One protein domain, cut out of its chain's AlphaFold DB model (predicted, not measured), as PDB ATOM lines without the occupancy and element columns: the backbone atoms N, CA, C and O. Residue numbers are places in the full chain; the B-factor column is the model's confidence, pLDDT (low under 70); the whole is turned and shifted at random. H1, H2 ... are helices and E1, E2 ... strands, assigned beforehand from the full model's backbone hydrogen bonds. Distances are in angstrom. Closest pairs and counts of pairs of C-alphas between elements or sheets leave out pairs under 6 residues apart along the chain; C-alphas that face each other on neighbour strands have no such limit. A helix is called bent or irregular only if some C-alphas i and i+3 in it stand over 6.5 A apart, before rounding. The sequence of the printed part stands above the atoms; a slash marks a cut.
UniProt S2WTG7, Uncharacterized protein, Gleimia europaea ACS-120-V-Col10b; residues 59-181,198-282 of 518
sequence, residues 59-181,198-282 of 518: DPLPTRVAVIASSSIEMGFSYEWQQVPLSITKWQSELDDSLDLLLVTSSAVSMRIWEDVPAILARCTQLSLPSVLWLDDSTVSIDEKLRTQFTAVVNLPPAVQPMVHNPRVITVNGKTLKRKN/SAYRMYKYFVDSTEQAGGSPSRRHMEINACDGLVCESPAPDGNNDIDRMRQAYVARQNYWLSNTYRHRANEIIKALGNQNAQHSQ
ATOM      1  N   ASP A  59     194.583 163.290 131.037       76.88
ATOM      2  CA  ASP A  59     195.073 163.752 132.340       76.88
ATOM      3  C   ASP A  59     193.878 164.190 133.222       76.88
ATOM      4  O   ASP A  59     193.621 165.389 133.390       76.88
ATOM      5  N   PRO A  60     193.028 163.240 133.667       84.00
ATOM      6  CA  PRO A  60     191.923 163.531 134.575       84.00
ATOM      7  C   PRO A  60     192.444 163.765 135.998       84.00
ATOM      8  O   PRO A  60     193.363 163.085 136.454       84.00
ATOM      9  N   LEU A  61     191.794 164.664 136.737       86.69
ATOM     10  CA  LEU A  61     192.021 164.831 138.170       86.69
ATOM     11  C   LEU A  61     191.825 163.484 138.895       86.69
ATOM     12  O   LEU A  61     190.901 162.735 138.555       86.69
ATOM     13  N   PRO A  62     192.637 163.169 139.921       87.25
ATOM     14  CA  PRO A  62     192.508 161.908 140.649       87.25
ATOM     15  C   PRO A  62     191.207 161.818 141.458       87.25
ATOM     16  O   PRO A  62     190.818 160.716 141.836       87.25
ATOM     17  N   THR A  63     190.527 162.949 141.677       89.88
ATOM     18  CA  THR A  63     189.233 163.048 142.359       89.88
ATOM     19  C   THR A  63     188.205 162.081 141.765       89.88
ATOM     20  O   THR A  63     187.983 162.046 140.553       89.88
ATOM     21  N   ARG A  64     187.538 161.312 142.623       92.44
ATOM     22  CA  ARG A  64     186.507 160.329 142.283       92.44
ATOM     23  C   ARG A  64     185.133 160.927 142.523       92.44
ATOM     24  O   ARG A  64     184.724 161.143 143.660       92.44
ATOM     25  N   VAL A  65     184.420 161.223 141.440       93.31
ATOM     26  CA  VAL A  65     183.189 162.022 141.495       93.31
ATOM     27  C   VAL A  65     181.993 161.213 141.025       93.31
ATOM     28  O   VAL A  65     181.913 160.815 139.860       93.31
ATOM     29  N   ALA A  66     181.022 161.028 141.916       91.75
ATOM     30  CA  ALA A  66     179.704 160.546 141.539       91.75
ATOM     31  C   ALA A  66     178.934 161.672 140.837       91.75
ATOM     32  O   ALA A  66     178.826 162.768 141.381       91.75
ATOM     33  N   VAL A  67     178.399 161.434 139.637       89.44
ATOM     34  CA  VAL A  67     177.736 162.484 138.838       89.44
ATOM     35  C   VAL A  67     176.282 162.131 138.531       89.44
ATOM     36  O   VAL A  67     175.979 161.046 138.033       89.44
ATOM     37  N   ILE A  68     175.393 163.097 138.786       87.12
ATOM     38  CA  ILE A  68     173.985 163.127 138.374       87.12
ATOM     39  C   ILE A  68     173.771 164.374 137.509       87.12
ATOM     40  O   ILE A  68     173.480 165.463 138.008       87.12
ATOM     41  N   ALA A  69     173.911 164.224 136.191       81.44
ATOM     42  CA  ALA A  69     173.828 165.343 135.256       81.44
ATOM     43  C   ALA A  69     173.129 164.951 133.947       81.44
ATOM     44  O   ALA A  69     172.866 163.781 133.678       81.44
ATOM     45  N   SER A  70     172.828 165.925 133.086       74.62
ATOM     46  CA  SER A  70     172.449 165.603 131.705       74.62
ATOM     47  C   SER A  70     173.633 164.963 130.961       74.62
ATOM     48  O   SER A  70     174.778 165.354 131.173       74.62
ATOM     49  N   SER A  71     173.399 164.026 130.034       71.25
ATOM     50  CA  SER A  71     174.501 163.263 129.406       71.25
ATOM     51  C   SER A  71     175.517 164.081 128.605       71.25
ATOM     52  O   SER A  71     176.611 163.606 128.318       71.25
ATOM     53  N   SER A  72     175.189 165.324 128.252       71.69
ATOM     54  CA  SER A  72     176.140 166.277 127.673       71.69
ATOM     55  C   SER A  72     177.067 166.929 128.709       71.69
ATOM     56  O   SER A  72     178.123 167.425 128.334       71.69
ATOM     57  N   ILE A  73     176.679 166.959 129.985       78.81
ATOM     58  CA  ILE A  73     177.515 167.365 131.124       78.81
ATOM     59  C   ILE A  73     178.305 166.166 131.654       78.81
ATOM     60  O   ILE A  73     179.511 166.297 131.829       78.81
ATOM     61  N   GLU A  74     177.677 164.991 131.792       78.56
ATOM     62  CA  GLU A  74     178.374 163.737 132.146       78.56
ATOM     63  C   GLU A  74     179.553 163.476 131.192       78.56
ATOM     64  O   GLU A  74     180.652 163.155 131.628       78.56
ATOM     65  N   MET A  75     179.356 163.664 129.883       76.69
ATOM     66  CA  MET A  75     180.427 163.540 128.886       76.69
ATOM     67  C   MET A  75     181.456 164.684 128.950       76.69
ATOM     68  O   MET A  75     182.587 164.505 128.519       76.69
ATOM     69  N   GLY A  76     181.080 165.871 129.431       80.81
ATOM     70  CA  GLY A  76     182.008 166.996 129.583       80.81
ATOM     71  C   GLY A  76     182.995 166.763 130.725       80.81
ATOM     72  O   GLY A  76     184.200 166.923 130.537       80.81
ATOM     73  N   PHE A  77     182.478 166.314 131.871       87.12
ATOM     74  CA  PHE A  77     183.252 166.014 133.073       87.12
ATOM     75  C   PHE A  77     183.971 164.661 133.056       87.12
ATOM     76  O   PHE A  77     184.963 164.513 133.762       87.12
ATOM     77  N   SER A  78     183.569 163.695 132.218       84.81
ATOM     78  CA  SER A  78     184.267 162.399 132.120       84.81
ATOM     79  C   SER A  78     185.733 162.490 131.670       84.81
ATOM     80  O   SER A  78     186.432 161.485 131.709       84.81
ATOM     81  N   TYR A  79     186.183 163.663 131.215       85.12
ATOM     82  CA  TYR A  79     187.580 163.970 130.883       85.12
ATOM     83  C   TYR A  79     188.362 164.613 132.026       85.12
ATOM     84  O   TYR A  79     189.586 164.665 131.966       85.12
ATOM     85  N   GLU A  80     187.662 165.147 133.025       87.56
ATOM     86  CA  GLU A  80     188.248 166.030 134.029       87.56
ATOM     87  C   GLU A  80     188.509 165.335 135.354       87.56
ATOM     88  O   GLU A  80     189.325 165.828 136.113       87.56
ATOM     89  N   TRP A  81     187.852 164.212 135.638       90.12
ATOM     90  CA  TRP A  81     188.016 163.469 136.886       90.12
ATOM     91  C   TRP A  81     187.641 161.993 136.724       90.12
ATOM     92  O   TRP A  81     187.080 161.589 135.698       90.12
ATOM     93  N   GLN A  82     187.891 161.176 137.750       90.06
ATOM     94  CA  GLN A  82     187.446 159.782 137.789       90.06
ATOM     95  C   GLN A  82     185.924 159.714 138.015       90.06
ATOM     96  O   GLN A  82     185.434 159.640 139.141       90.06
ATOM     97  N   GLN A  83     185.152 159.776 136.929       88.81
ATOM     98  CA  GLN A  83     183.694 159.866 137.004       88.81
ATOM     99  C   GLN A  83     183.010 158.514 137.259       88.81
ATOM    100  O   GLN A  83     183.146 157.578 136.468       88.81
ATOM    101  N   VAL A  84     182.152 158.469 138.279       86.75
ATOM    102  CA  VAL A  84     181.197 157.383 138.538       86.75
ATOM    103  C   VAL A  84     179.784 157.864 138.159       86.75
ATOM    104  O   VAL A  84     179.185 158.661 138.881       86.75
ATOM    105  N   PRO A  85     179.223 157.453 137.005       74.56
ATOM    106  CA  PRO A  85     177.866 157.844 136.623       74.56
ATOM    107  C   PRO A  85     176.836 157.078 137.464       74.56
ATOM    108  O   PRO A  85     176.768 155.851 137.382       74.56
ATOM    109  N   LEU A  86     176.013 157.785 138.248       77.75
ATOM    110  CA  LEU A  86     175.030 157.137 139.123       77.75
ATOM    111  C   LEU A  86     173.779 156.683 138.364       77.75
ATOM    112  O   LEU A  86     173.070 157.464 137.723       77.75
ATOM    113  N   SER A  87     173.448 155.402 138.501       70.50
ATOM    114  CA  SER A  87     172.245 154.804 137.944       70.50
ATOM    115  C   SER A  87     171.071 154.890 138.916       70.50
ATOM    116  O   SER A  87     171.134 154.432 140.057       70.50
ATOM    117  N   ILE A  88     169.921 155.339 138.406       65.69
ATOM    118  CA  ILE A  88     168.631 155.386 139.124       65.69
ATOM    119  C   ILE A  88     168.305 154.061 139.840       65.69
ATOM    120  O   ILE A  88     167.668 154.063 140.885       65.69
ATOM    121  N   THR A  89     168.725 152.916 139.291       69.69
ATOM    122  CA  THR A  89     168.391 151.589 139.838       69.69
ATOM    123  C   THR A  89     169.511 150.930 140.646       69.69
ATOM    124  O   THR A  89     169.360 149.763 140.999       69.69
ATOM    125  N   LYS A  90     170.658 151.595 140.837       80.75
ATOM    126  CA  LYS A  90     171.849 151.011 141.484       80.75
ATOM    127  C   LYS A  90     172.656 151.987 142.345       80.75
ATOM    128  O   LYS A  90     173.640 151.560 142.950       80.75
ATOM    129  N   TRP A  91     172.236 153.249 142.452       84.50
ATOM    130  CA  TRP A  91     172.969 154.284 143.180       84.50
ATOM    131  C   TRP A  91     173.334 153.874 144.615       84.50
ATOM    132  O   TRP A  91     174.380 154.276 145.105       84.50
ATOM    133  N   GLN A  92     172.540 153.023 145.277       85.56
ATOM    134  CA  GLN A  92     172.824 152.530 146.633       85.56
ATOM    135  C   GLN A  92     174.111 151.694 146.732       85.56
ATOM    136  O   GLN A  92     174.710 151.640 147.800       85.56
ATOM    137  N   SER A  93     174.507 151.027 145.643       84.06
ATOM    138  CA  SER A  93     175.756 150.258 145.523       84.06
ATOM    139  C   SER A  93     176.862 150.996 144.767       84.06
ATOM    140  O   SER A  93     177.984 150.516 144.727       84.06
ATOM    141  N   GLU A  94     176.531 152.119 144.123       85.31
ATOM    142  CA  GLU A  94     177.475 152.967 143.379       85.31
ATOM    143  C   GLU A  94     177.912 154.195 144.212       85.31
ATOM    144  O   GLU A  94     178.853 154.883 143.831       85.31
ATOM    145  N   LEU A  95     177.238 154.464 145.341       88.50
ATOM    146  CA  LEU A  95     177.659 155.388 146.398       88.50
ATOM    147  C   LEU A  95     178.333 154.621 147.539       88.50
ATOM    148  O   LEU A  95     177.666 154.110 148.448       88.50
ATOM    149  N   ASP A  96     179.659 154.586 147.489       87.06
ATOM    150  CA  ASP A  96     180.538 154.041 148.519       87.06
ATOM    151  C   ASP A  96     181.502 155.111 149.070       87.06
ATOM    152  O   ASP A  96     181.417 156.293 148.734       87.06
ATOM    153  N   ASP A  97     182.376 154.690 149.980       86.06
ATOM    154  CA  ASP A  97     183.407 155.488 150.648       86.06
ATOM    155  C   ASP A  97     184.678 155.698 149.801       86.06
ATOM    156  O   ASP A  97     185.600 156.379 150.243       86.06
ATOM    157  N   SER A  98     184.731 155.172 148.570       90.06
ATOM    158  CA  SER A  98     185.817 155.442 147.616       90.06
ATOM    159  C   SER A  98     185.600 156.715 146.789       90.06
ATOM    160  O   SER A  98     186.410 157.022 145.914       90.06
ATOM    161  N   LEU A  99     184.493 157.426 147.003       92.81
ATOM    162  CA  LEU A  99     184.154 158.676 146.327       92.81
ATOM    163  C   LEU A  99     184.635 159.884 147.137       92.81
ATOM    164  O   LEU A  99     184.499 159.911 148.355       92.81
ATOM    165  N   ASP A 100     185.104 160.921 146.445       93.12
ATOM    166  CA  ASP A 100     185.495 162.192 147.060       93.12
ATOM    167  C   ASP A 100     184.329 163.185 147.139       93.12
ATOM    168  O   ASP A 100     184.253 163.965 148.085       93.12
ATOM    169  N   LEU A 101     183.417 163.188 146.151       94.44
ATOM    170  CA  LEU A 101     182.202 164.016 146.176       94.44
ATOM    171  C   LEU A 101     181.068 163.492 145.275       94.44
ATOM    172  O   LEU A 101     181.288 162.771 144.299       94.44
ATOM    173  N   LEU A 102     179.843 163.934 145.572       94.25
ATOM    174  CA  LEU A 102     178.674 163.844 144.690       94.25
ATOM    175  C   LEU A 102     178.420 165.190 143.995       94.25
ATOM    176  O   LEU A 102     178.219 166.198 144.667       94.25
ATOM    177  N   LEU A 103     178.318 165.201 142.667       94.00
ATOM    178  CA  LEU A 103     177.838 166.336 141.880       94.00
ATOM    179  C   LEU A 103     176.429 166.072 141.334       94.00
ATOM    180  O   LEU A 103     176.193 165.084 140.638       94.00
ATOM    181  N   VAL A 104     175.514 167.013 141.558       91.25
ATOM    182  CA  VAL A 104     174.174 167.051 140.952       91.25
ATOM    183  C   VAL A 104     174.017 168.354 140.169       91.25
ATOM    184  O   VAL A 104     174.472 169.395 140.634       91.25
ATOM    185  N   THR A 105     173.371 168.334 138.998       88.19
ATOM    186  CA  THR A 105     173.148 169.557 138.193       88.19
ATOM    187  C   THR A 105     171.666 169.912 138.039       88.19
ATOM    188  O   THR A 105     170.806 169.026 138.055       88.19
ATOM    189  N   SER A 106     171.319 171.195 137.888       81.50
ATOM    190  CA  SER A 106     169.915 171.621 137.760       81.50
ATOM    191  C   SER A 106     169.249 171.096 136.481       81.50
ATOM    192  O   SER A 106     168.105 170.637 136.532       81.50
ATOM    193  N   SER A 107     169.958 170.996 135.352       73.56
ATOM    194  CA  SER A 107     169.405 170.394 134.122       73.56
ATOM    195  C   SER A 107     169.042 168.903 134.258       73.56
ATOM    196  O   SER A 107     168.257 168.370 133.458       73.56
ATOM    197  N   ALA A 108     169.510 168.225 135.316       68.31
ATOM    198  CA  ALA A 108     169.072 166.875 135.660       68.31
ATOM    199  C   ALA A 108     167.596 166.796 136.112       68.31
ATOM    200  O   ALA A 108     167.051 165.695 136.119       68.31
ATOM    201  N   VAL A 109     166.905 167.908 136.416       57.00
ATOM    202  CA  VAL A 109     165.489 167.942 136.884       57.00
ATOM    203  C   VAL A 109     164.484 167.333 135.885       57.00
ATOM    204  O   VAL A 109     163.368 166.943 136.244       57.00
ATOM    205  N   SER A 110     164.878 167.168 134.619       53.56
ATOM    206  CA  SER A 110     164.108 166.414 133.616       53.56
ATOM    207  C   SER A 110     164.187 164.883 133.782       53.56
ATOM    208  O   SER A 110     163.431 164.147 133.141       53.56
ATOM    209  N   MET A 111     165.104 164.378 134.605       57.66
ATOM    210  CA  MET A 111     165.340 162.956 134.847       57.66
ATOM    211  C   MET A 111     164.569 162.452 136.068       57.66
ATOM    212  O   MET A 111     164.333 163.170 137.032       57.66
ATOM    213  N   ARG A 112     164.213 161.163 136.041       58.62
ATOM    214  CA  ARG A 112     163.446 160.499 137.112       58.62
ATOM    215  C   ARG A 112     164.163 160.483 138.471       58.62
ATOM    216  O   ARG A 112     163.498 160.364 139.486       58.62
ATOM    217  N   ILE A 113     165.489 160.627 138.458       61.78
ATOM    218  CA  ILE A 113     166.376 160.519 139.621       61.78
ATOM    219  C   ILE A 113     166.139 161.591 140.695       61.78
ATOM    220  O   ILE A 113     166.501 161.379 141.843       61.78
ATOM    221  N   TRP A 114     165.503 162.723 140.366       70.62
ATOM    222  CA  TRP A 114     165.205 163.768 141.359       70.62
ATOM    223  C   TRP A 114     164.189 163.342 142.429       70.62
ATOM    224  O   TRP A 114     164.154 163.955 143.491       70.62
ATOM    225  N   GLU A 115     163.412 162.279 142.192       74.81
ATOM    226  CA  GLU A 115     162.595 161.640 143.237       74.81
ATOM    227  C   GLU A 115     163.481 160.933 144.290       74.81
ATOM    228  O   GLU A 115     163.109 160.878 145.460       74.81
ATOM    229  N   ASP A 116     164.674 160.466 143.899       82.94
ATOM    230  CA  ASP A 116     165.634 159.745 144.746       82.94
ATOM    231  C   ASP A 116     166.704 160.657 145.387       82.94
ATOM    232  O   ASP A 116     167.333 160.255 146.365       82.94
ATOM    233  N   VAL A 117     166.910 161.887 144.887       86.38
ATOM    234  CA  VAL A 117     167.955 162.819 145.380       86.38
ATOM    235  C   VAL A 117     167.927 163.027 146.908       86.38
ATOM    236  O   VAL A 117     168.996 162.958 147.506       86.38
ATOM    237  N   PRO A 118     166.778 163.195 147.596       89.44
ATOM    238  CA  PRO A 118     166.768 163.295 149.061       89.44
ATOM    239  C   PRO A 118     167.301 162.038 149.775       89.44
ATOM    240  O   PRO A 118     167.954 162.142 150.811       89.44
ATOM    241  N   ALA A 119     167.058 160.843 149.223       90.44
ATOM    242  CA  ALA A 119     167.579 159.588 149.770       90.44
ATOM    243  C   ALA A 119     169.078 159.410 149.467       90.44
ATOM    244  O   ALA A 119     169.821 158.911 150.311       90.44
ATOM    245  N   ILE A 120     169.518 159.869 148.292       91.44
ATOM    246  CA  ILE A 120     170.930 159.959 147.903       91.44
ATOM    247  C   ILE A 120     171.689 160.879 148.867       91.44
ATOM    248  O   ILE A 120     172.673 160.442 149.455       91.44
ATOM    249  N   LEU A 121     171.200 162.098 149.117       92.94
ATOM    250  CA  LEU A 121     171.832 163.045 150.045       92.94
ATOM    251  C   LEU A 121     171.878 162.498 151.477       92.94
ATOM    252  O   LEU A 121     172.924 162.567 152.118       92.94
ATOM    253  N   ALA A 122     170.805 161.856 151.951       93.00
ATOM    254  CA  ALA A 122     170.811 161.179 153.248       93.00
ATOM    255  C   ALA A 122     171.875 160.063 153.331       93.00
ATOM    256  O   ALA A 122     172.479 159.868 154.388       93.00
ATOM    257  N   ARG A 123     172.146 159.347 152.229       92.62
ATOM    258  CA  ARG A 123     173.244 158.370 152.151       92.62
ATOM    259  C   ARG A 123     174.617 159.047 152.107       92.62
ATOM    260  O   ARG A 123     175.521 158.566 152.781       92.62
ATOM    261  N   CYS A 124     174.768 160.163 151.395       93.38
ATOM    262  CA  CYS A 124     175.997 160.960 151.412       93.38
ATOM    263  C   CYS A 124     176.345 161.410 152.839       93.38
ATOM    264  O   CYS A 124     177.473 161.210 153.276       93.38
ATOM    265  N   THR A 125     175.364 161.893 153.612       93.69
ATOM    266  CA  THR A 125     175.552 162.244 155.031       93.69
ATOM    267  C   THR A 125     176.009 161.054 155.884       93.69
ATOM    268  O   THR A 125     176.871 161.226 156.737       93.69
ATOM    269  N   GLN A 126     175.487 159.842 155.651       93.44
ATOM    270  CA  GLN A 126     175.944 158.629 156.358       93.44
ATOM    271  C   GLN A 126     177.390 158.235 156.025       93.44
ATOM    272  O   GLN A 126     178.043 157.596 156.844       93.44
ATOM    273  N   LEU A 127     177.859 158.567 154.820       92.44
ATOM    274  CA  LEU A 127     179.211 158.285 154.332       92.44
ATOM    275  C   LEU A 127     180.196 159.436 154.598       92.44
ATOM    276  O   LEU A 127     181.359 159.326 154.232       92.44
ATOM    277  N   SER A 128     179.740 160.552 155.183       92.88
ATOM    278  CA  SER A 128     180.483 161.824 155.235       92.88
ATOM    279  C   SER A 128     180.943 162.339 153.856       92.88
ATOM    280  O   SER A 128     181.876 163.133 153.765       92.88
ATOM    281  N   LEU A 129     180.267 161.915 152.781       93.38
ATOM    282  CA  LEU A 129     180.566 162.284 151.399       93.38
ATOM    283  C   LEU A 129     180.011 163.691 151.105       93.38
ATOM    284  O   LEU A 129     178.789 163.877 151.180       93.38
ATOM    285  N   PRO A 130     180.842 164.688 150.751       95.12
ATOM    286  CA  PRO A 130     180.348 166.013 150.408       95.12
ATOM    287  C   PRO A 130     179.542 165.998 149.101       95.12
ATOM    288  O   PRO A 130     179.817 165.241 148.168       95.12
ATOM    289  N   SER A 131     178.536 166.866 149.024       94.56
ATOM    290  CA  SER A 131     177.626 166.971 147.881       94.56
ATOM    291  C   SER A 131     177.532 168.401 147.353       94.56
ATOM    292  O   SER A 131     177.371 169.354 148.117       94.56
ATOM    293  N   VAL A 132     177.607 168.558 146.033       95.31
ATOM    294  CA  VAL A 132     177.536 169.849 145.343       95.31
ATOM    295  C   VAL A 132     176.357 169.873 144.381       95.31
ATOM    296  O   VAL A 132     176.204 168.979 143.547       95.31
ATOM    297  N   LEU A 133     175.551 170.929 144.461       93.19
ATOM    298  CA  LEU A 133     174.551 171.261 143.449       93.19
ATOM    299  C   LEU A 133     175.097 172.354 142.522       93.19
ATOM    300  O   LEU A 133     175.287 173.491 142.955       93.19
ATOM    301  N   TRP A 134     175.304 172.035 141.245       93.00
ATOM    302  CA  TRP A 134     175.598 173.025 140.209       93.00
ATOM    303  C   TRP A 134     174.309 173.488 139.520       93.00
ATOM    304  O   TRP A 134     173.610 172.715 138.864       93.00
ATOM    305  N   LEU A 135     173.999 174.775 139.653       88.38
ATOM    306  CA  LEU A 135     172.945 175.449 138.901       88.38
ATOM    307  C   LEU A 135     173.454 175.761 137.481       88.38
ATOM    308  O   LEU A 135     173.981 176.840 137.233       88.38
ATOM    309  N   ASP A 136     173.350 174.789 136.569       78.25
ATOM    310  CA  ASP A 136     173.825 174.895 135.176       78.25
ATOM    311  C   ASP A 136     172.778 175.469 134.200       78.25
ATOM    312  O   ASP A 136     173.113 175.929 133.108       78.25
ATOM    313  N   ASP A 137     171.509 175.448 134.608       71.75
ATOM    314  CA  ASP A 137     170.362 176.026 133.908       71.75
ATOM    315  C   ASP A 137     169.560 176.891 134.893       71.75
ATOM    316  O   ASP A 137     168.971 176.377 135.852       71.75
ATOM    317  N   SER A 138     169.550 178.208 134.660       63.59
ATOM    318  CA  SER A 138     168.869 179.211 135.490       63.59
ATOM    319  C   SER A 138     167.347 179.228 135.317       63.59
ATOM    320  O   SER A 138     166.645 179.834 136.125       63.59
ATOM    321  N   THR A 139     166.809 178.543 134.301       65.62
ATOM    322  CA  THR A 139     165.357 178.385 134.115       65.62
ATOM    323  C   THR A 139     164.767 177.305 135.026       65.62
ATOM    324  O   THR A 139     163.548 177.230 135.206       65.62
ATOM    325  N   VAL A 140     165.620 176.471 135.632       67.44
ATOM    326  CA  VAL A 140     165.214 175.386 136.521       67.44
ATOM    327  C   VAL A 140     165.153 175.873 137.968       67.44
ATOM    328  O   VAL A 140     166.164 175.987 138.656       67.44
ATOM    329  N   SER A 141     163.934 176.093 138.458       72.62
ATOM    330  CA  SER A 141     163.681 176.300 139.887       72.62
ATOM    331  C   SER A 141     163.856 174.989 140.665       72.62
ATOM    332  O   SER A 141     163.311 173.951 140.280       72.62
ATOM    333  N   ILE A 142     164.612 175.050 141.764       76.38
ATOM    334  CA  ILE A 142     164.843 173.950 142.709       76.38
ATOM    335  C   ILE A 142     164.264 174.357 144.064       76.38
ATOM    336  O   ILE A 142     164.363 175.513 144.467       76.38
ATOM    337  N   ASP A 143     163.642 173.402 144.752       82.12
ATOM    338  CA  ASP A 143     163.065 173.603 146.080       82.12
ATOM    339  C   ASP A 143     164.146 173.960 147.120       82.12
ATOM    340  O   ASP A 143     165.162 173.275 147.240       82.12
ATOM    341  N   GLU A 144     163.923 175.027 147.891       85.00
ATOM    342  CA  GLU A 144     164.928 175.582 148.809       85.00
ATOM    343  C   GLU A 144     165.226 174.649 150.002       85.00
ATOM    344  O   GLU A 144     166.356 174.602 150.496       85.00
ATOM    345  N   LYS A 145     164.256 173.822 150.428       85.94
ATOM    346  CA  LYS A 145     164.477 172.790 151.457       85.94
ATOM    347  C   LYS A 145     165.347 171.648 150.924       85.94
ATOM    348  O   LYS A 145     166.052 171.012 151.702       85.94
ATOM    349  N   LEU A 146     165.311 171.366 149.622       84.69
ATOM    350  CA  LEU A 146     166.233 170.420 148.990       84.69
ATOM    351  C   LEU A 146     167.607 171.050 148.723       84.69
ATOM    352  O   LEU A 146     168.629 170.415 148.960       84.69
ATOM    353  N   ARG A 147     167.645 172.320 148.309       88.06
ATOM    354  CA  ARG A 147     168.883 173.082 148.089       88.06
ATOM    355  C   ARG A 147     169.769 173.145 149.338       88.06
ATOM    356  O   ARG A 147     170.976 172.970 149.236       88.06
ATOM    357  N   THR A 148     169.162 173.340 150.507       90.25
ATOM    358  CA  THR A 148     169.847 173.421 151.812       90.25
ATOM    359  C   THR A 148     170.358 172.080 152.360       90.25
ATOM    360  O   THR A 148     171.005 172.070 153.402       90.25
ATOM    361  N   GLN A 149     170.110 170.953 151.679       93.19
ATOM    362  CA  GLN A 149     170.666 169.638 152.046       93.19
ATOM    363  C   GLN A 149     172.022 169.341 151.386       93.19
ATOM    364  O   GLN A 149     172.677 168.371 151.762       93.19
ATOM    365  N   PHE A 150     172.444 170.142 150.403       94.31
ATOM    366  CA  PHE A 150     173.756 170.006 149.773       94.31
ATOM    367  C   PHE A 150     174.856 170.631 150.638       94.31
ATOM    368  O   PHE A 150     174.634 171.646 151.296       94.31
ATOM    369  N   THR A 151     176.063 170.066 150.587       95.44
ATOM    370  CA  THR A 151     177.251 170.629 151.258       95.44
ATOM    371  C   THR A 151     177.645 171.981 150.661       95.44
ATOM    372  O   THR A 151     178.016 172.891 151.396       95.44
ATOM    373  N   ALA A 152     177.528 172.131 149.338       94.69
ATOM    374  CA  ALA A 152     177.699 173.405 148.646       94.69
ATOM    375  C   ALA A 152     176.726 173.545 147.465       94.69
ATOM    376  O   ALA A 152     176.303 172.564 146.849       94.69
ATOM    377  N   VAL A 153     176.397 174.789 147.109       93.81
ATOM    378  CA  VAL A 153     175.587 175.108 145.927       93.81
ATOM    379  C   VAL A 153     176.309 176.172 145.116       93.81
ATOM    380  O   VAL A 153     176.541 177.274 145.609       93.81
ATOM    381  N   VAL A 154     176.649 175.847 143.871       92.31
ATOM    382  CA  VAL A 154     177.414 176.719 142.974       92.31
ATOM    383  C   VAL A 154     176.560 177.158 141.788       92.31
ATOM    384  O   VAL A 154     175.831 176.365 141.192       92.31
ATOM    385  N   ASN A 155     176.657 178.436 141.433       90.50
ATOM    386  CA  ASN A 155     176.043 179.007 140.238       90.50
ATOM    387  C   ASN A 155     177.169 179.395 139.279       90.50
ATOM    388  O   ASN A 155     177.768 180.457 139.434       90.50
ATOM    389  N   LEU A 156     177.508 178.491 138.359       87.12
ATOM    390  CA  LEU A 156     178.628 178.651 137.426       87.12
ATOM    391  C   LEU A 156     178.081 178.655 135.991       87.12
ATOM    392  O   LEU A 156     177.188 177.855 135.696       87.12
ATOM    393  N   PRO A 157     178.606 179.499 135.085       83.81
ATOM    394  CA  PRO A 157     178.129 179.549 133.707       83.81
ATOM    395  C   PRO A 157     178.439 178.244 132.951       83.81
ATOM    396  O   PRO A 157     179.236 177.427 133.421       83.81
ATOM    397  N   PRO A 158     177.860 178.015 131.759       81.25
ATOM    398  CA  PRO A 158     178.159 176.825 130.970       81.25
ATOM    399  C   PRO A 158     179.656 176.666 130.651       81.25
ATOM    400  O   PRO A 158     180.466 177.579 130.827       81.25
ATOM    401  N   ALA A 159     180.028 175.475 130.185       84.62
ATOM    402  CA  ALA A 159     181.414 175.124 129.896       84.62
ATOM    403  C   ALA A 159     181.562 174.310 128.606       84.62
ATOM    404  O   ALA A 159     180.622 173.638 128.162       84.62
ATOM    405  N   VAL A 160     182.766 174.364 128.033       82.62
ATOM    406  CA  VAL A 160     183.182 173.636 126.825       82.62
ATOM    407  C   VAL A 160     184.203 172.553 127.172       82.62
ATOM    408  O   VAL A 160     185.002 172.716 128.092       82.62
ATOM    409  N   GLN A 161     184.191 171.432 126.451       83.94
ATOM    410  CA  GLN A 161     185.170 170.352 126.612       83.94
ATOM    411  C   GLN A 161     186.070 170.270 125.366       83.94
ATOM    412  O   GLN A 161     185.647 169.660 124.379       83.94
ATOM    413  N   PRO A 162     187.283 170.866 125.363       75.38
ATOM    414  CA  PRO A 162     188.180 170.860 124.203       75.38
ATOM    415  C   PRO A 162     188.365 169.474 123.561       75.38
ATOM    416  O   PRO A 162     188.295 169.364 122.337       75.38
ATOM    417  N   MET A 163     188.462 168.411 124.369       69.25
ATOM    418  CA  MET A 163     188.610 167.021 123.902       69.25
ATOM    419  C   MET A 163     187.429 166.512 123.060       69.25
ATOM    420  O   MET A 163     187.598 165.692 122.162       69.25
ATOM    421  N   VAL A 164     186.213 166.997 123.326       61.31
ATOM    422  CA  VAL A 164     184.984 166.595 122.615       61.31
ATOM    423  C   VAL A 164     184.746 167.460 121.372       61.31
ATOM    424  O   VAL A 164     184.017 167.062 120.458       61.31
ATOM    425  N   HIS A 165     185.332 168.657 121.330       55.84
ATOM    426  CA  HIS A 165     184.959 169.702 120.381       55.84
ATOM    427  C   HIS A 165     185.765 169.724 119.078       55.84
ATOM    428  O   HIS A 165     185.346 170.408 118.145       55.84
ATOM    429  N   ASN A 166     186.805 168.900 118.908       54.00
ATOM    430  CA  ASN A 166     187.406 168.714 117.585       54.00
ATOM    431  C   ASN A 166     187.514 167.240 117.137       54.00
ATOM    432  O   ASN A 166     188.480 166.552 117.453       54.00
ATOM    433  N   PRO A 167     186.540 166.729 116.361       42.03
ATOM    434  CA  PRO A 167     186.588 165.371 115.827       42.03
ATOM    435  C   PRO A 167     187.743 165.137 114.827       42.03
ATOM    436  O   PRO A 167     187.641 165.528 113.661       42.03
ATOM    437  N   ARG A 168     188.771 164.383 115.265       40.44
ATOM    438  CA  ARG A 168     189.751 163.611 114.456       40.44
ATOM    439  C   ARG A 168     189.231 163.223 113.063       40.44
ATOM    440  O   ARG A 168     188.249 162.501 112.957       40.44
ATOM    441  N   VAL A 169     189.918 163.563 111.972       39.72
ATOM    442  CA  VAL A 169     189.541 163.027 110.647       39.72
ATOM    443  C   VAL A 169     189.855 161.527 110.578       39.72
ATOM    444  O   VAL A 169     190.987 161.135 110.324       39.72
ATOM    445  N   ILE A 170     188.842 160.677 110.773       33.97
ATOM    446  CA  ILE A 170     188.996 159.227 110.620       33.97
ATOM    447  C   ILE A 170     188.813 158.851 109.155       33.97
ATOM    448  O   ILE A 170     187.735 159.009 108.567       33.97
ATOM    449  N   THR A 171     189.885 158.311 108.592       32.75
ATOM    450  CA  THR A 171     189.932 157.738 107.252       32.75
ATOM    451  C   THR A 171     189.720 156.231 107.361       32.75
ATOM    452  O   THR A 171     190.622 155.504 107.762       32.75
ATOM    453  N   VAL A 172     188.532 155.742 106.996       30.12
ATOM    454  CA  VAL A 172     188.260 154.296 106.907       30.12
ATOM    455  C   VAL A 172     188.409 153.878 105.449       30.12
ATOM    456  O   VAL A 172     187.726 154.425 104.583       30.12
ATOM    457  N   ASN A 173     189.305 152.930 105.162       29.47
ATOM    458  CA  ASN A 173     189.588 152.421 103.810       29.47
ATOM    459  C   ASN A 173     189.822 153.548 102.778       29.47
ATOM    460  O   ASN A 173     189.195 153.582 101.717       29.47
ATOM    461  N   GLY A 174     190.669 154.523 103.127       29.41
ATOM    462  CA  GLY A 174     190.992 155.671 102.269       29.41
ATOM    463  C   GLY A 174     189.892 156.735 102.140       29.41
ATOM    464  O   GLY A 174     190.019 157.628 101.307       29.41
ATOM    465  N   LYS A 175     188.802 156.672 102.924       29.44
ATOM    466  CA  LYS A 175     187.692 157.641 102.855       29.44
ATOM    467  C   LYS A 175     187.417 158.315 104.200       29.44
ATOM    468  O   LYS A 175     187.094 157.653 105.185       29.44
ATOM    469  N   THR A 176     187.481 159.647 104.214       35.22
ATOM    470  CA  THR A 176     187.016 160.495 105.325       35.22
ATOM    471  C   THR A 176     185.505 160.361 105.519       35.22
ATOM    472  O   THR A 176     184.738 160.467 104.558       35.22
ATOM    473  N   LEU A 177     185.052 160.199 106.765       35.16
ATOM    474  CA  LEU A 177     183.627 160.088 107.096       35.16
ATOM    475  C   LEU A 177     183.126 161.299 107.898       35.16
ATOM    476  O   LEU A 177     183.735 161.711 108.880       35.16
ATOM    477  N   LYS A 178     181.993 161.879 107.471       37.62
ATOM    478  CA  LYS A 178     181.451 163.133 108.026       37.62
ATOM    479  C   LYS A 178     180.309 162.914 109.025       37.62
ATOM    480  O   LYS A 178     179.395 162.120 108.788       37.62
ATOM    481  N   ARG A 179     180.278 163.729 110.087       33.72
ATOM    482  CA  ARG A 179     179.106 163.913 110.964       33.72
ATOM    483  C   ARG A 179     178.030 164.711 110.218       33.72
ATOM    484  O   ARG A 179     178.278 165.837 109.803       33.72
ATOM    485  N   LYS A 180     176.803 164.186 110.135       34.94
ATOM    486  CA  LYS A 180     175.611 164.981 109.785       34.94
ATOM    487  C   LYS A 180     174.743 165.151 111.029       34.94
ATOM    488  O   LYS A 180     174.063 164.208 111.424       34.94
ATOM    489  N   ASN A 181     174.812 166.321 111.669       29.16
ATOM    490  CA  ASN A 181     173.902 166.707 112.759       29.16
ATOM    491  C   ASN A 181     173.859 168.230 113.028       29.16
ATOM    492  O   ASN A 181     173.672 168.657 114.164       29.16
ATOM    493  N   SER A 198     185.382 169.133 110.820       39.12
ATOM    494  CA  SER A 198     184.384 169.148 111.915       39.12
ATOM    495  C   SER A 198     183.057 169.830 111.525       39.12
ATOM    496  O   SER A 198     183.021 170.853 110.841       39.12
ATOM    497  N   ALA A 199     181.926 169.285 111.991       36.16
ATOM    498  CA  ALA A 199     180.588 169.763 111.612       36.16
ATOM    499  C   ALA A 199     180.147 171.089 112.273       36.16
ATOM    500  O   ALA A 199     178.975 171.443 112.164       36.16
ATOM    501  N   TYR A 200     181.054 171.792 112.957       41.47
ATOM    502  CA  TYR A 200     180.847 173.160 113.450       41.47
ATOM    503  C   TYR A 200     181.684 174.186 112.668       41.47
ATOM    504  O   TYR A 200     181.201 175.284 112.427       41.47
ATOM    505  N   ARG A 201     182.869 173.802 112.164       48.53
ATOM    506  CA  ARG A 201     183.744 174.655 111.332       48.53
ATOM    507  C   ARG A 201     183.137 175.029 109.980       48.53
ATOM    508  O   ARG A 201     183.386 176.104 109.459       48.53
ATOM    509  N   MET A 202     182.333 174.137 109.397       43.00
ATOM    510  CA  MET A 202     181.827 174.293 108.024       43.00
ATOM    511  C   MET A 202     180.509 175.083 107.902       43.00
ATOM    512  O   MET A 202     179.937 175.130 106.814       43.00
ATOM    513  N   TYR A 203     179.979 175.643 108.995       46.75
ATOM    514  CA  TYR A 203     178.668 176.294 109.002       46.75
ATOM    515  C   TYR A 203     178.691 177.606 109.781       46.75
ATOM    516  O   TYR A 203     179.056 177.625 110.953       46.75
ATOM    517  N   LYS A 204     178.194 178.675 109.148       56.41
ATOM    518  CA  LYS A 204     177.763 179.891 109.844       56.41
ATOM    519  C   LYS A 204     176.536 179.529 110.693       56.41
ATOM    520  O   LYS A 204     175.502 179.133 110.149       56.41
ATOM    521  N   TYR A 205     176.664 179.588 112.016       56.19
ATOM    522  CA  TYR A 205     175.548 179.458 112.944       56.19
ATOM    523  C   TYR A 205     174.902 180.827 113.119       56.19
ATOM    524  O   TYR A 205     175.483 181.711 113.744       56.19
ATOM    525  N   PHE A 206     173.709 180.995 112.555       58.91
ATOM    526  CA  PHE A 206     172.952 182.228 112.712       58.91
ATOM    527  C   PHE A 206     172.181 182.209 114.031       58.91
ATOM    528  O   PHE A 206     171.381 181.301 114.262       58.91
ATOM    529  N   VAL A 207     172.466 183.193 114.882       56.75
ATOM    530  CA  VAL A 207     171.788 183.424 116.163       56.75
ATOM    531  C   VAL A 207     170.499 184.193 115.882       56.75
ATOM    532  O   VAL A 207     170.508 185.143 115.103       56.75
ATOM    533  N   ASP A 208     169.388 183.785 116.490       54.28
ATOM    534  CA  ASP A 208     168.156 184.581 116.467       54.28
ATOM    535  C   ASP A 208     168.315 185.758 117.451       54.28
ATOM    536  O   ASP A 208     168.886 185.579 118.527       54.28
ATOM    537  N   SER A 209     167.810 186.954 117.133       47.09
ATOM    538  CA  SER A 209     167.922 188.126 118.023       47.09
ATOM    539  C   SER A 209     167.291 187.889 119.403       47.09
ATOM    540  O   SER A 209     167.669 188.522 120.390       47.09
ATOM    541  N   THR A 210     166.385 186.915 119.503       47.09
ATOM    542  CA  THR A 210     165.817 186.434 120.768       47.09
ATOM    543  C   THR A 210     166.783 185.615 121.639       47.09
ATOM    544  O   THR A 210     166.616 185.614 122.857       47.09
ATOM    545  N   GLU A 211     167.816 184.968 121.080       48.22
ATOM    546  CA  GLU A 211     168.851 184.249 121.854       48.22
ATOM    547  C   GLU A 211     169.903 185.201 122.475       48.22
ATOM    548  O   GLU A 211     170.662 184.769 123.342       48.22
ATOM    549  N   GLN A 212     169.950 186.480 122.068       45.81
ATOM    550  CA  GLN A 212     170.839 187.508 122.644       45.81
ATOM    551  C   GLN A 212     170.175 188.377 123.727       45.81
ATOM    552  O   GLN A 212     170.860 188.906 124.599       45.81
ATOM    553  N   ALA A 213     168.849 188.531 123.702       38.66
ATOM    554  CA  ALA A 213     168.122 189.544 124.476       38.66
ATOM    555  C   ALA A 213     168.018 189.294 126.005       38.66
ATOM    556  O   ALA A 213     167.159 189.890 126.654       38.66
ATOM    557  N   GLY A 214     168.830 188.401 126.592       41.78
ATOM    558  CA  GLY A 214     168.595 187.879 127.947       41.78
ATOM    559  C   GLY A 214     169.797 187.393 128.770       41.78
ATOM    560  O   GLY A 214     169.565 186.780 129.810       41.78
ATOM    561  N   GLY A 215     171.048 187.642 128.362       55.69
ATOM    562  CA  GLY A 215     172.238 187.364 129.189       55.69
ATOM    563  C   GLY A 215     173.298 186.467 128.538       55.69
ATOM    564  O   GLY A 215     173.399 186.400 127.315       55.69
ATOM    565  N   SER A 216     174.116 185.818 129.375       54.00
ATOM    566  CA  SER A 216     175.333 185.082 128.989       54.00
ATOM    567  C   SER A 216     175.123 184.087 127.831       54.00
ATOM    568  O   SER A 216     174.077 183.435 127.759       54.00
ATOM    569  N   PRO A 217     176.121 183.908 126.939       63.00
ATOM    570  CA  PRO A 217     175.967 183.096 125.736       63.00
ATOM    571  C   PRO A 217     175.556 181.658 126.060       63.00
ATOM    572  O   PRO A 217     176.154 180.993 126.906       63.00
ATOM    573  N   SER A 218     174.552 181.152 125.333       67.88
ATOM    574  CA  SER A 218     174.095 179.771 125.495       67.88
ATOM    575  C   SER A 218     175.256 178.777 125.365       67.88
ATOM    576  O   SER A 218     176.160 178.957 124.542       67.88
ATOM    577  N   ARG A 219     175.185 177.659 126.101       69.25
ATOM    578  CA  ARG A 219     176.150 176.550 125.995       69.25
ATOM    579  C   ARG A 219     176.463 176.191 124.538       69.25
ATOM    580  O   ARG A 219     177.610 175.944 124.193       69.25
ATOM    581  N   ARG A 220     175.447 176.185 123.669       66.12
ATOM    582  CA  ARG A 220     175.594 175.849 122.248       66.12
ATOM    583  C   ARG A 220     176.466 176.857 121.493       66.12
ATOM    584  O   ARG A 220     177.234 176.433 120.640       66.12
ATOM    585  N   HIS A 221     176.372 178.152 121.801       69.81
ATOM    586  CA  HIS A 221     177.250 179.177 121.221       69.81
ATOM    587  C   HIS A 221     178.700 178.969 121.649       69.81
ATOM    588  O   HIS A 221     179.592 178.965 120.804       69.81
ATOM    589  N   MET A 222     178.917 178.712 122.942       72.44
ATOM    590  CA  MET A 222     180.247 178.440 123.488       72.44
ATOM    591  C   MET A 222     180.862 177.192 122.839       72.44
ATOM    592  O   MET A 222     181.990 177.248 122.363       72.44
ATOM    593  N   GLU A 223     180.102 176.092 122.733       71.69
ATOM    594  CA  GLU A 223     180.543 174.866 122.050       71.69
ATOM    595  C   GLU A 223     180.903 175.114 120.576       71.69
ATOM    596  O   GLU A 223     181.895 174.570 120.104       71.69
ATOM    597  N   ILE A 224     180.135 175.931 119.841       69.44
ATOM    598  CA  ILE A 224     180.409 176.250 118.426       69.44
ATOM    599  C   ILE A 224     181.693 177.070 118.290       69.44
ATOM    600  O   ILE A 224     182.581 176.683 117.529       69.44
ATOM    601  N   ASN A 225     181.820 178.158 119.050       71.44
ATOM    602  CA  ASN A 225     183.005 179.016 119.034       71.44
ATOM    603  C   ASN A 225     184.264 178.243 119.464       71.44
ATOM    604  O   ASN A 225     185.302 178.353 118.819       71.44
ATOM    605  N   ALA A 226     184.162 177.368 120.473       73.81
ATOM    606  CA  ALA A 226     185.255 176.494 120.905       73.81
ATOM    607  C   ALA A 226     185.742 175.501 119.822       73.81
ATOM    608  O   ALA A 226     186.801 174.897 119.985       73.81
ATOM    609  N   CYS A 227     184.991 175.333 118.726       68.69
ATOM    610  CA  CYS A 227     185.361 174.525 117.560       68.69
ATOM    611  C   CYS A 227     185.966 175.336 116.392       68.69
ATOM    612  O   CYS A 227     186.153 174.746 115.327       68.69
ATOM    613  N   ASP A 228     186.185 176.652 116.522       68.25
ATOM    614  CA  ASP A 228     186.353 177.607 115.400       68.25
ATOM    615  C   ASP A 228     185.103 177.759 114.513       68.25
ATOM    616  O   ASP A 228     185.188 178.104 113.333       68.25
ATOM    617  N   GLY A 229     183.917 177.453 115.042       67.00
ATOM    618  CA  GLY A 229     182.668 177.669 114.321       67.00
ATOM    619  C   GLY A 229     182.320 179.155 114.244       67.00
ATOM    620  O   GLY A 229     182.405 179.868 115.240       67.00
ATOM    621  N   LEU A 230     181.886 179.617 113.070       64.94
ATOM    622  CA  LEU A 230     181.448 180.999 112.881       64.94
ATOM    623  C   LEU A 230     180.039 181.190 113.451       64.94
ATOM    624  O   LEU A 230     179.073 180.663 112.899       64.94
ATOM    625  N   VAL A 231     179.906 181.974 114.518       63.75
ATOM    626  CA  VAL A 231     178.614 182.471 115.011       63.75
ATOM    627  C   VAL A 231     178.335 183.832 114.361       63.75
ATOM    628  O   VAL A 231     179.222 184.677 114.284       63.75
ATOM    629  N   CYS A 232     177.135 184.031 113.815       62.31
ATOM    630  CA  CYS A 232     176.778 185.207 113.015       62.31
ATOM    631  C   CYS A 232     175.393 185.741 113.404       62.31
ATOM    632  O   CYS A 232     174.464 184.968 113.609       62.31
ATOM    633  N   GLU A 233     175.225 187.060 113.437       56.16
ATOM    634  CA  GLU A 233     173.939 187.705 113.774       56.16
ATOM    635  C   GLU A 233     173.034 187.888 112.546       56.16
ATOM    636  O   GLU A 233     171.814 187.936 112.646       56.16
ATOM    637  N   SER A 234     173.633 187.968 111.356       55.69
ATOM    638  CA  SER A 234     172.931 188.142 110.085       55.69
ATOM    639  C   SER A 234     173.740 187.522 108.940       55.69
ATOM    640  O   SER A 234     174.977 187.521 109.005       55.69
ATOM    641  N   PRO A 235     173.098 186.999 107.875       54.47
ATOM    642  CA  PRO A 235     173.765 186.678 106.616       54.47
ATOM    643  C   PRO A 235     174.204 187.972 105.907       54.47
ATOM    644  O   PRO A 235     173.587 188.420 104.944       54.47
ATOM    645  N   ALA A 236     175.278 188.586 106.409       51.81
ATOM    646  CA  ALA A 236     175.890 189.758 105.797       51.81
ATOM    647  C   ALA A 236     176.433 189.426 104.387       51.81
ATOM    648  O   ALA A 236     176.889 188.293 104.188       51.81
ATOM    649  N   PRO A 237     176.420 190.388 103.438       44.50
ATOM    650  CA  PRO A 237     176.759 190.138 102.037       44.50
ATOM    651  C   PRO A 237     178.177 189.592 101.837       44.50
ATOM    652  O   PRO A 237     179.062 189.769 102.681       44.50
ATOM    653  N   ASP A 238     178.383 188.934 100.700       47.12
ATOM    654  CA  ASP A 238     179.674 188.372 100.312       47.12
ATOM    655  C   ASP A 238     180.695 189.479  99.983       47.12
ATOM    656  O   ASP A 238     180.369 190.463  99.321       47.12
ATOM    657  N   GLY A 239     181.943 189.305 100.437       47.84
ATOM    658  CA  GLY A 239     183.051 190.234 100.175       47.84
ATOM    659  C   GLY A 239     184.062 190.330 101.326       47.84
ATOM    660  O   GLY A 239     183.715 190.787 102.411       47.84
ATOM    661  N   ASN A 240     185.307 189.908 101.064       44.50
ATOM    662  CA  ASN A 240     186.577 190.098 101.801       44.50
ATOM    663  C   ASN A 240     186.696 189.838 103.326       44.50
ATOM    664  O   ASN A 240     187.805 189.566 103.779       44.50
ATOM    665  N   ASN A 241     185.633 189.838 104.131       60.91
ATOM    666  CA  ASN A 241     185.743 189.817 105.603       60.91
ATOM    667  C   ASN A 241     185.892 188.416 106.240       60.91
ATOM    668  O   ASN A 241     185.721 188.271 107.452       60.91
ATOM    669  N   ASP A 242     186.177 187.362 105.472       72.69
ATOM    670  CA  ASP A 242     186.202 185.998 106.023       72.69
ATOM    671  C   ASP A 242     187.398 185.738 106.955       72.69
ATOM    672  O   ASP A 242     187.220 185.082 107.979       72.69
ATOM    673  N   ILE A 243     188.570 186.337 106.704       81.00
ATOM    674  CA  ILE A 243     189.714 186.237 107.630       81.00
ATOM    675  C   ILE A 243     189.423 186.903 108.985       81.00
ATOM    676  O   ILE A 243     189.743 186.344 110.031       81.00
ATOM    677  N   ASP A 244     188.724 188.041 108.986       81.12
ATOM    678  CA  ASP A 244     188.319 188.746 110.206       81.12
ATOM    679  C   ASP A 244     187.259 187.967 110.999       81.12
ATOM    680  O   ASP A 244     187.313 187.904 112.227       81.12
ATOM    681  N   ARG A 245     186.323 187.300 110.307       76.69
ATOM    682  CA  ARG A 245     185.356 186.376 110.929       76.69
ATOM    683  C   ARG A 245     186.062 185.174 111.563       76.69
ATOM    684  O   ARG A 245     185.727 184.783 112.679       76.69
ATOM    685  N   MET A 246     187.058 184.602 110.883       80.50
ATOM    686  CA  MET A 246     187.858 183.497 111.422       80.50
ATOM    687  C   MET A 246     188.685 183.938 112.637       80.50
ATOM    688  O   MET A 246     188.719 183.223 113.638       80.50
ATOM    689  N   ARG A 247     189.256 185.148 112.609       86.00
ATOM    690  CA  ARG A 247     189.911 185.767 113.768       86.00
ATOM    691  C   ARG A 247     188.945 185.964 114.937       86.00
ATOM    692  O   ARG A 247     189.309 185.673 116.071       86.00
ATOM    693  N   GLN A 248     187.722 186.439 114.693       81.69
ATOM    694  CA  GLN A 248     186.698 186.580 115.738       81.69
ATOM    695  C   GLN A 248     186.364 185.228 116.388       81.69
ATOM    696  O   GLN A 248     186.308 185.145 117.614       81.69
ATOM    697  N   ALA A 249     186.214 184.161 115.595       79.44
ATOM    698  CA  ALA A 249     186.002 182.811 116.119       79.44
ATOM    699  C   ALA A 249     187.217 182.290 116.909       79.44
ATOM    700  O   ALA A 249     187.035 181.744 117.996       79.44
ATOM    701  N   TYR A 250     188.444 182.529 116.432       85.44
ATOM    702  CA  TYR A 250     189.680 182.219 117.163       85.44
ATOM    703  C   TYR A 250     189.752 182.964 118.509       85.44
ATOM    704  O   TYR A 250     189.970 182.340 119.543       85.44
ATOM    705  N   VAL A 251     189.482 184.274 118.537       85.38
ATOM    706  CA  VAL A 251     189.437 185.078 119.776       85.38
ATOM    707  C   VAL A 251     188.369 184.559 120.742       85.38
ATOM    708  O   VAL A 251     188.636 184.402 121.933       85.38
ATOM    709  N   ALA A 252     187.168 184.246 120.248       81.62
ATOM    710  CA  ALA A 252     186.109 183.663 121.065       81.62
ATOM    711  C   ALA A 252     186.542 182.309 121.656       81.62
ATOM    712  O   ALA A 252     186.398 182.095 122.860       81.62
ATOM    713  N   ARG A 253     187.147 181.431 120.843       85.06
ATOM    714  CA  ARG A 253     187.721 180.144 121.266       85.06
ATOM    715  C   ARG A 253     188.731 180.311 122.401       85.06
ATOM    716  O   ARG A 253     188.554 179.666 123.432       85.06
ATOM    717  N   GLN A 254     189.719 181.201 122.252       87.00
ATOM    718  CA  GLN A 254     190.721 181.443 123.298       87.00
ATOM    719  C   GLN A 254     190.085 181.934 124.603       87.00
ATOM    720  O   GLN A 254     190.392 181.407 125.671       87.00
ATOM    721  N   ASN A 255     189.134 182.874 124.539       86.06
ATOM    722  CA  ASN A 255     188.427 183.354 125.733       86.06
ATOM    723  C   ASN A 255     187.685 182.212 126.468       86.06
ATOM    724  O   ASN A 255     187.725 182.146 127.699       86.06
ATOM    725  N   TYR A 256     187.059 181.272 125.745       84.69
ATOM    726  CA  TYR A 256     186.424 180.104 126.374       84.69
ATOM    727  C   TYR A 256     187.432 179.096 126.928       84.69
ATOM    728  O   TYR A 256     187.197 178.534 127.996       84.69
ATOM    729  N   TRP A 257     188.553 178.872 126.245       85.94
ATOM    730  CA  TRP A 257     189.602 177.966 126.716       85.94
ATOM    731  C   TRP A 257     190.342 178.497 127.948       85.94
ATOM    732  O   TRP A 257     190.693 177.701 128.811       85.94
ATOM    733  N   LEU A 258     190.478 179.819 128.093       87.50
ATOM    734  CA  LEU A 258     191.103 180.462 129.255       87.50
ATOM    735  C   LEU A 258     190.235 180.486 130.525       87.50
ATOM    736  O   LEU A 258     190.783 180.587 131.614       87.50
ATOM    737  N   SER A 259     188.900 180.423 130.426       84.62
ATOM    738  CA  SER A 259     188.020 180.664 131.597       84.62
ATOM    739  C   SER A 259     186.724 179.839 131.666       84.62
ATOM    740  O   SER A 259     186.023 179.859 132.674       84.62
ATOM    741  N   ASN A 260     186.404 179.042 130.641       87.38
ATOM    742  CA  ASN A 260     185.107 178.361 130.521       87.38
ATOM    743  C   ASN A 260     185.202 176.887 130.074       87.38
ATOM    744  O   ASN A 260     184.335 176.395 129.349       87.38
ATOM    745  N   THR A 261     186.235 176.159 130.498       87.75
ATOM    746  CA  THR A 261     186.363 174.713 130.256       87.75
ATOM    747  C   THR A 261     185.672 173.894 131.352       87.75
ATOM    748  O   THR A 261     185.395 174.405 132.440       87.75
ATOM    749  N   TYR A 262     185.403 172.605 131.103       89.44
ATOM    750  CA  TYR A 262     184.935 171.709 132.171       89.44
ATOM    751  C   TYR A 262     185.970 171.560 133.297       89.44
ATOM    752  O   TYR A 262     185.561 171.491 134.453       89.44
ATOM    753  N   ARG A 263     187.279 171.628 133.003       88.75
ATOM    754  CA  ARG A 263     188.343 171.736 134.017       88.75
ATOM    755  C   ARG A 263     188.125 172.911 134.968       88.75
ATOM    756  O   ARG A 263     188.223 172.731 136.176       88.75
ATOM    757  N   HIS A 264     187.783 174.094 134.453       89.06
ATOM    758  CA  HIS A 264     187.513 175.256 135.307       89.06
ATOM    759  C   HIS A 264     186.315 175.011 136.226       89.06
ATOM    760  O   HIS A 264     186.429 175.235 137.428       89.06
ATOM    761  N   ARG A 265     185.224 174.430 135.708       91.06
ATOM    762  CA  ARG A 265     184.070 174.045 136.541       91.06
ATOM    763  C   ARG A 265     184.423 172.986 137.575       91.06
ATOM    764  O   ARG A 265     183.956 173.084 138.703       91.06
ATOM    765  N   ALA A 266     185.250 172.004 137.223       91.94
ATOM    766  CA  ALA A 266     185.703 170.977 138.153       91.94
ATOM    767  C   ALA A 266     186.490 171.597 139.320       91.94
ATOM    768  O   ALA A 266     186.172 171.342 140.481       91.94
ATOM    769  N   ASN A 267     187.432 172.492 139.016       90.00
ATOM    770  CA  ASN A 267     188.219 173.211 140.017       90.00
ATOM    771  C   ASN A 267     187.337 174.128 140.891       90.00
ATOM    772  O   ASN A 267     187.498 174.150 142.109       90.00
ATOM    773  N   GLU A 268     186.374 174.846 140.303       91.19
ATOM    774  CA  GLU A 268     185.407 175.688 141.032       91.19
ATOM    775  C   GLU A 268     184.507 174.860 141.970       91.19
ATOM    776  O   GLU A 268     184.276 175.262 143.113       91.19
ATOM    777  N   ILE A 269     184.049 173.683 141.527       92.31
ATOM    778  CA  ILE A 269     183.258 172.725 142.321       92.31
ATOM    779  C   ILE A 269     184.072 172.175 143.502       92.31
ATOM    780  O   ILE A 269     183.574 172.162 144.626       92.31
ATOM    781  N   ILE A 270     185.326 171.765 143.276       90.38
ATOM    782  CA  ILE A 270     186.217 171.250 144.332       90.38
ATOM    783  C   ILE A 270     186.552 172.359 145.344       90.38
ATOM    784  O   ILE A 270     186.459 172.147 146.555       90.38
ATOM    785  N   LYS A 271     186.856 173.572 144.865       89.44
ATOM    786  CA  LYS A 271     187.132 174.746 145.708       89.44
ATOM    787  C   LYS A 271     185.936 175.133 146.585       89.44
ATOM    788  O   LYS A 271     186.129 175.530 147.733       89.44
ATOM    789  N   ALA A 272     184.707 174.991 146.081       90.75
ATOM    790  CA  ALA A 272     183.486 175.281 146.838       90.75
ATOM    791  C   ALA A 272     183.273 174.357 148.054       90.75
ATOM    792  O   ALA A 272     182.537 174.724 148.967       90.75
ATOM    793  N   LEU A 273     183.941 173.199 148.103       89.38
ATOM    794  CA  LEU A 273     183.952 172.292 149.257       89.38
ATOM    795  C   LEU A 273     185.020 172.651 150.309       89.38
ATOM    796  O   LEU A 273     185.234 171.896 151.253       89.38
ATOM    797  N   GLY A 274     185.716 173.784 150.155       79.62
ATOM    798  CA  GLY A 274     186.774 174.224 151.070       79.62
ATOM    799  C   GLY A 274     188.111 173.500 150.886       79.62
ATOM    800  O   GLY A 274     189.063 173.789 151.611       79.62
ATOM    801  N   ASN A 275     188.218 172.594 149.909       65.25
ATOM    802  CA  ASN A 275     189.457 171.890 149.615       65.25
ATOM    803  C   ASN A 275     190.426 172.825 148.871       65.25
ATOM    804  O   ASN A 275     190.341 172.991 147.654       65.25
ATOM    805  N   GLN A 276     191.326 173.475 149.618       52.53
ATOM    806  CA  GLN A 276     192.327 174.387 149.047       52.53
ATOM    807  C   GLN A 276     193.415 173.651 148.254       52.53
ATOM    808  O   GLN A 276     194.006 174.242 147.355       52.53
ATOM    809  N   ASN A 277     193.591 172.346 148.489       49.62
ATOM    810  CA  ASN A 277     194.408 171.461 147.659       49.62
ATOM    811  C   ASN A 277     193.629 170.988 146.419       49.62
ATOM    812  O   ASN A 277     193.715 169.821 146.032       49.62
ATOM    813  N   ALA A 278     192.850 171.878 145.795       52.25
ATOM    814  CA  ALA A 278     192.306 171.638 144.467       52.25
ATOM    815  C   ALA A 278     193.501 171.457 143.524       52.25
ATOM    816  O   ALA A 278     194.151 172.429 143.147       52.25
ATOM    817  N   GLN A 279     193.844 170.204 143.218       54.03
ATOM    818  CA  GLN A 279     194.993 169.885 142.384       54.03
ATOM    819  C   GLN A 279     194.725 170.410 140.983       54.03
ATOM    820  O   GLN A 279     194.071 169.764 140.171       54.03
ATOM    821  N   HIS A 280     195.238 171.593 140.683       54.88
ATOM    822  CA  HIS A 280     195.338 172.027 139.312       54.88
ATOM    823  C   HIS A 280     196.385 171.120 138.648       54.88
ATOM    824  O   HIS A 280     197.581 171.356 138.794       54.88
ATOM    825  N   SER A 281     195.962 170.076 137.918       55.03
ATOM    826  CA  SER A 281     196.826 169.553 136.851       55.03
ATOM    827  C   SER A 281     196.866 170.654 135.788       55.03
ATOM    828  O   SER A 281     195.933 170.861 135.001       55.03
ATOM    829  N   GLN A 282     197.876 171.509 135.931       69.75
ATOM    830  CA  GLN A 282     198.166 172.592 135.013       69.75
ATOM    831  C   GLN A 282     198.963 172.013 133.853       69.75
ATOM    832  O   GLN A 282     199.724 171.054 133.988       69.75
TER     833      GLN A 282
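This is residues 59 to 181 and 198 to 282 of the 518 residues of an uncharacterized protein of Gleimia europaea ACS-120-V-Col10b (UniProt S2WTG7). A strongly twisted sheet of five parallel strands, with H1 and H11 over one face, makes one lobe; a second, loop-rich lobe, holding H7, H8, H9 and the long helix H10, extends the domain along its longest axis. Residues 171 to 176 and 236 to 241 stick out from this second lobe. The printed part has 208 residues with eleven named helices and five named strands, in the order E1 H1 E2 H2 E3 H3 H4 H5 E4 H6 E5 H7 H8 H9 H10 H11; the sheet order is E2 E1 E3 E4 E5. The class is mixed, helices and strands, with 103 residues, under half, in named elements; the whole is compact, with a radius of gyration of the C-alphas of 19.5 A and spans of 64 by 46 by 34 A.

The strands are E1, residues 61 to 68, 18.1 A long from C-alpha (192.021, 164.831, 138.170), with a bend of 63 degrees at residue 64; E2, 81 to 85; E3, 101 to 105, 13.3 A; E4, 131 to 134; and E5, 152 to 154. The helices are H1, 71 to 77; H2, 91 to 94; H3, 106 to 110; H4, 112 to 115; H5, 117 to 126, 14.2 A; H6, 144 to 147; H7, 162 to 165; H8, 209 to 212; H9, 219 to 225; H10, 242 to 259, 26.2 A; and H11, 262 to 272, 15.2 A, ending at C-alpha (183.486, 175.281, 146.838). H3 is only just irregular: C-alphas 107 and 110 are 6.6 A apart.

Within hydrogen-bond range are N 84 and O 65 for E2 and E1, 2.8 A; N 68 and O 103 for E1 and E3, 2.8 A; N 132 and O 102 for E3 and E4, 2.8 A; and N 154 and O 133 for E4 and E5, 2.9 A. E1, H1, E2 and E4, H6, E5 are strand-helix-strand units, parallel neighbour strands with a helix between, with right-handed crossovers; E3, H3 H4 H5, E4 is another. E2, H2, E3 is a split unit, with E1 between its strands, and its crossover is right-handed. H1 and H11 are on the same face of the sheet, making two layers, helices over a sheet; H1 lies over E1 at a height over the sheet of 8.5 A. They touch about perpendicular, at 75 degrees, the closest C-alphas being those of Phe 77 and Tyr 262, 6.0 A. H2, H3 and H5 only graze the sheet; H4 and H6 are not on it. H4 is close to but not clearly touching H3, C-alphas of Ala 108 and Trp 114, 7.6 A. H9 touches residues 249 to 256 of H10 at a steep tilt of 51 degrees, opposite ways, the closest C-alphas being those of Asn 225 and Arg 253, 5.3 A. H7 is close to but not clearly touching H9, C-alphas of His 165 and Glu 223, 7.0 A; H8 is apart from H9 and H10. Every O i to N i+4 pair is within hydrogen-bond range in H5, H9, H10 and H11, but 2 of 3 in H1 and 0 of 1 in H3, which has 1 of 2 O i to N i+3 pairs within range; H2, H4, H6, H7 and H8 are too short for an i+4 pair.

The farthest C-alphas, those of Gln 126 and Gly 239, are 64.9 A apart. Residues 182 to 197 are not printed, and C-alphas 181 and 198 are 10.8 A apart across the cut, which falls in the link from H7 to H8. The link from H9 to H10, 16 residues, is long. Mean pLDDT of the printed part is 73.2, with 78 residues under 70, among them 163 to 181, 198 to 221, 227 to 241 and 275 to 282.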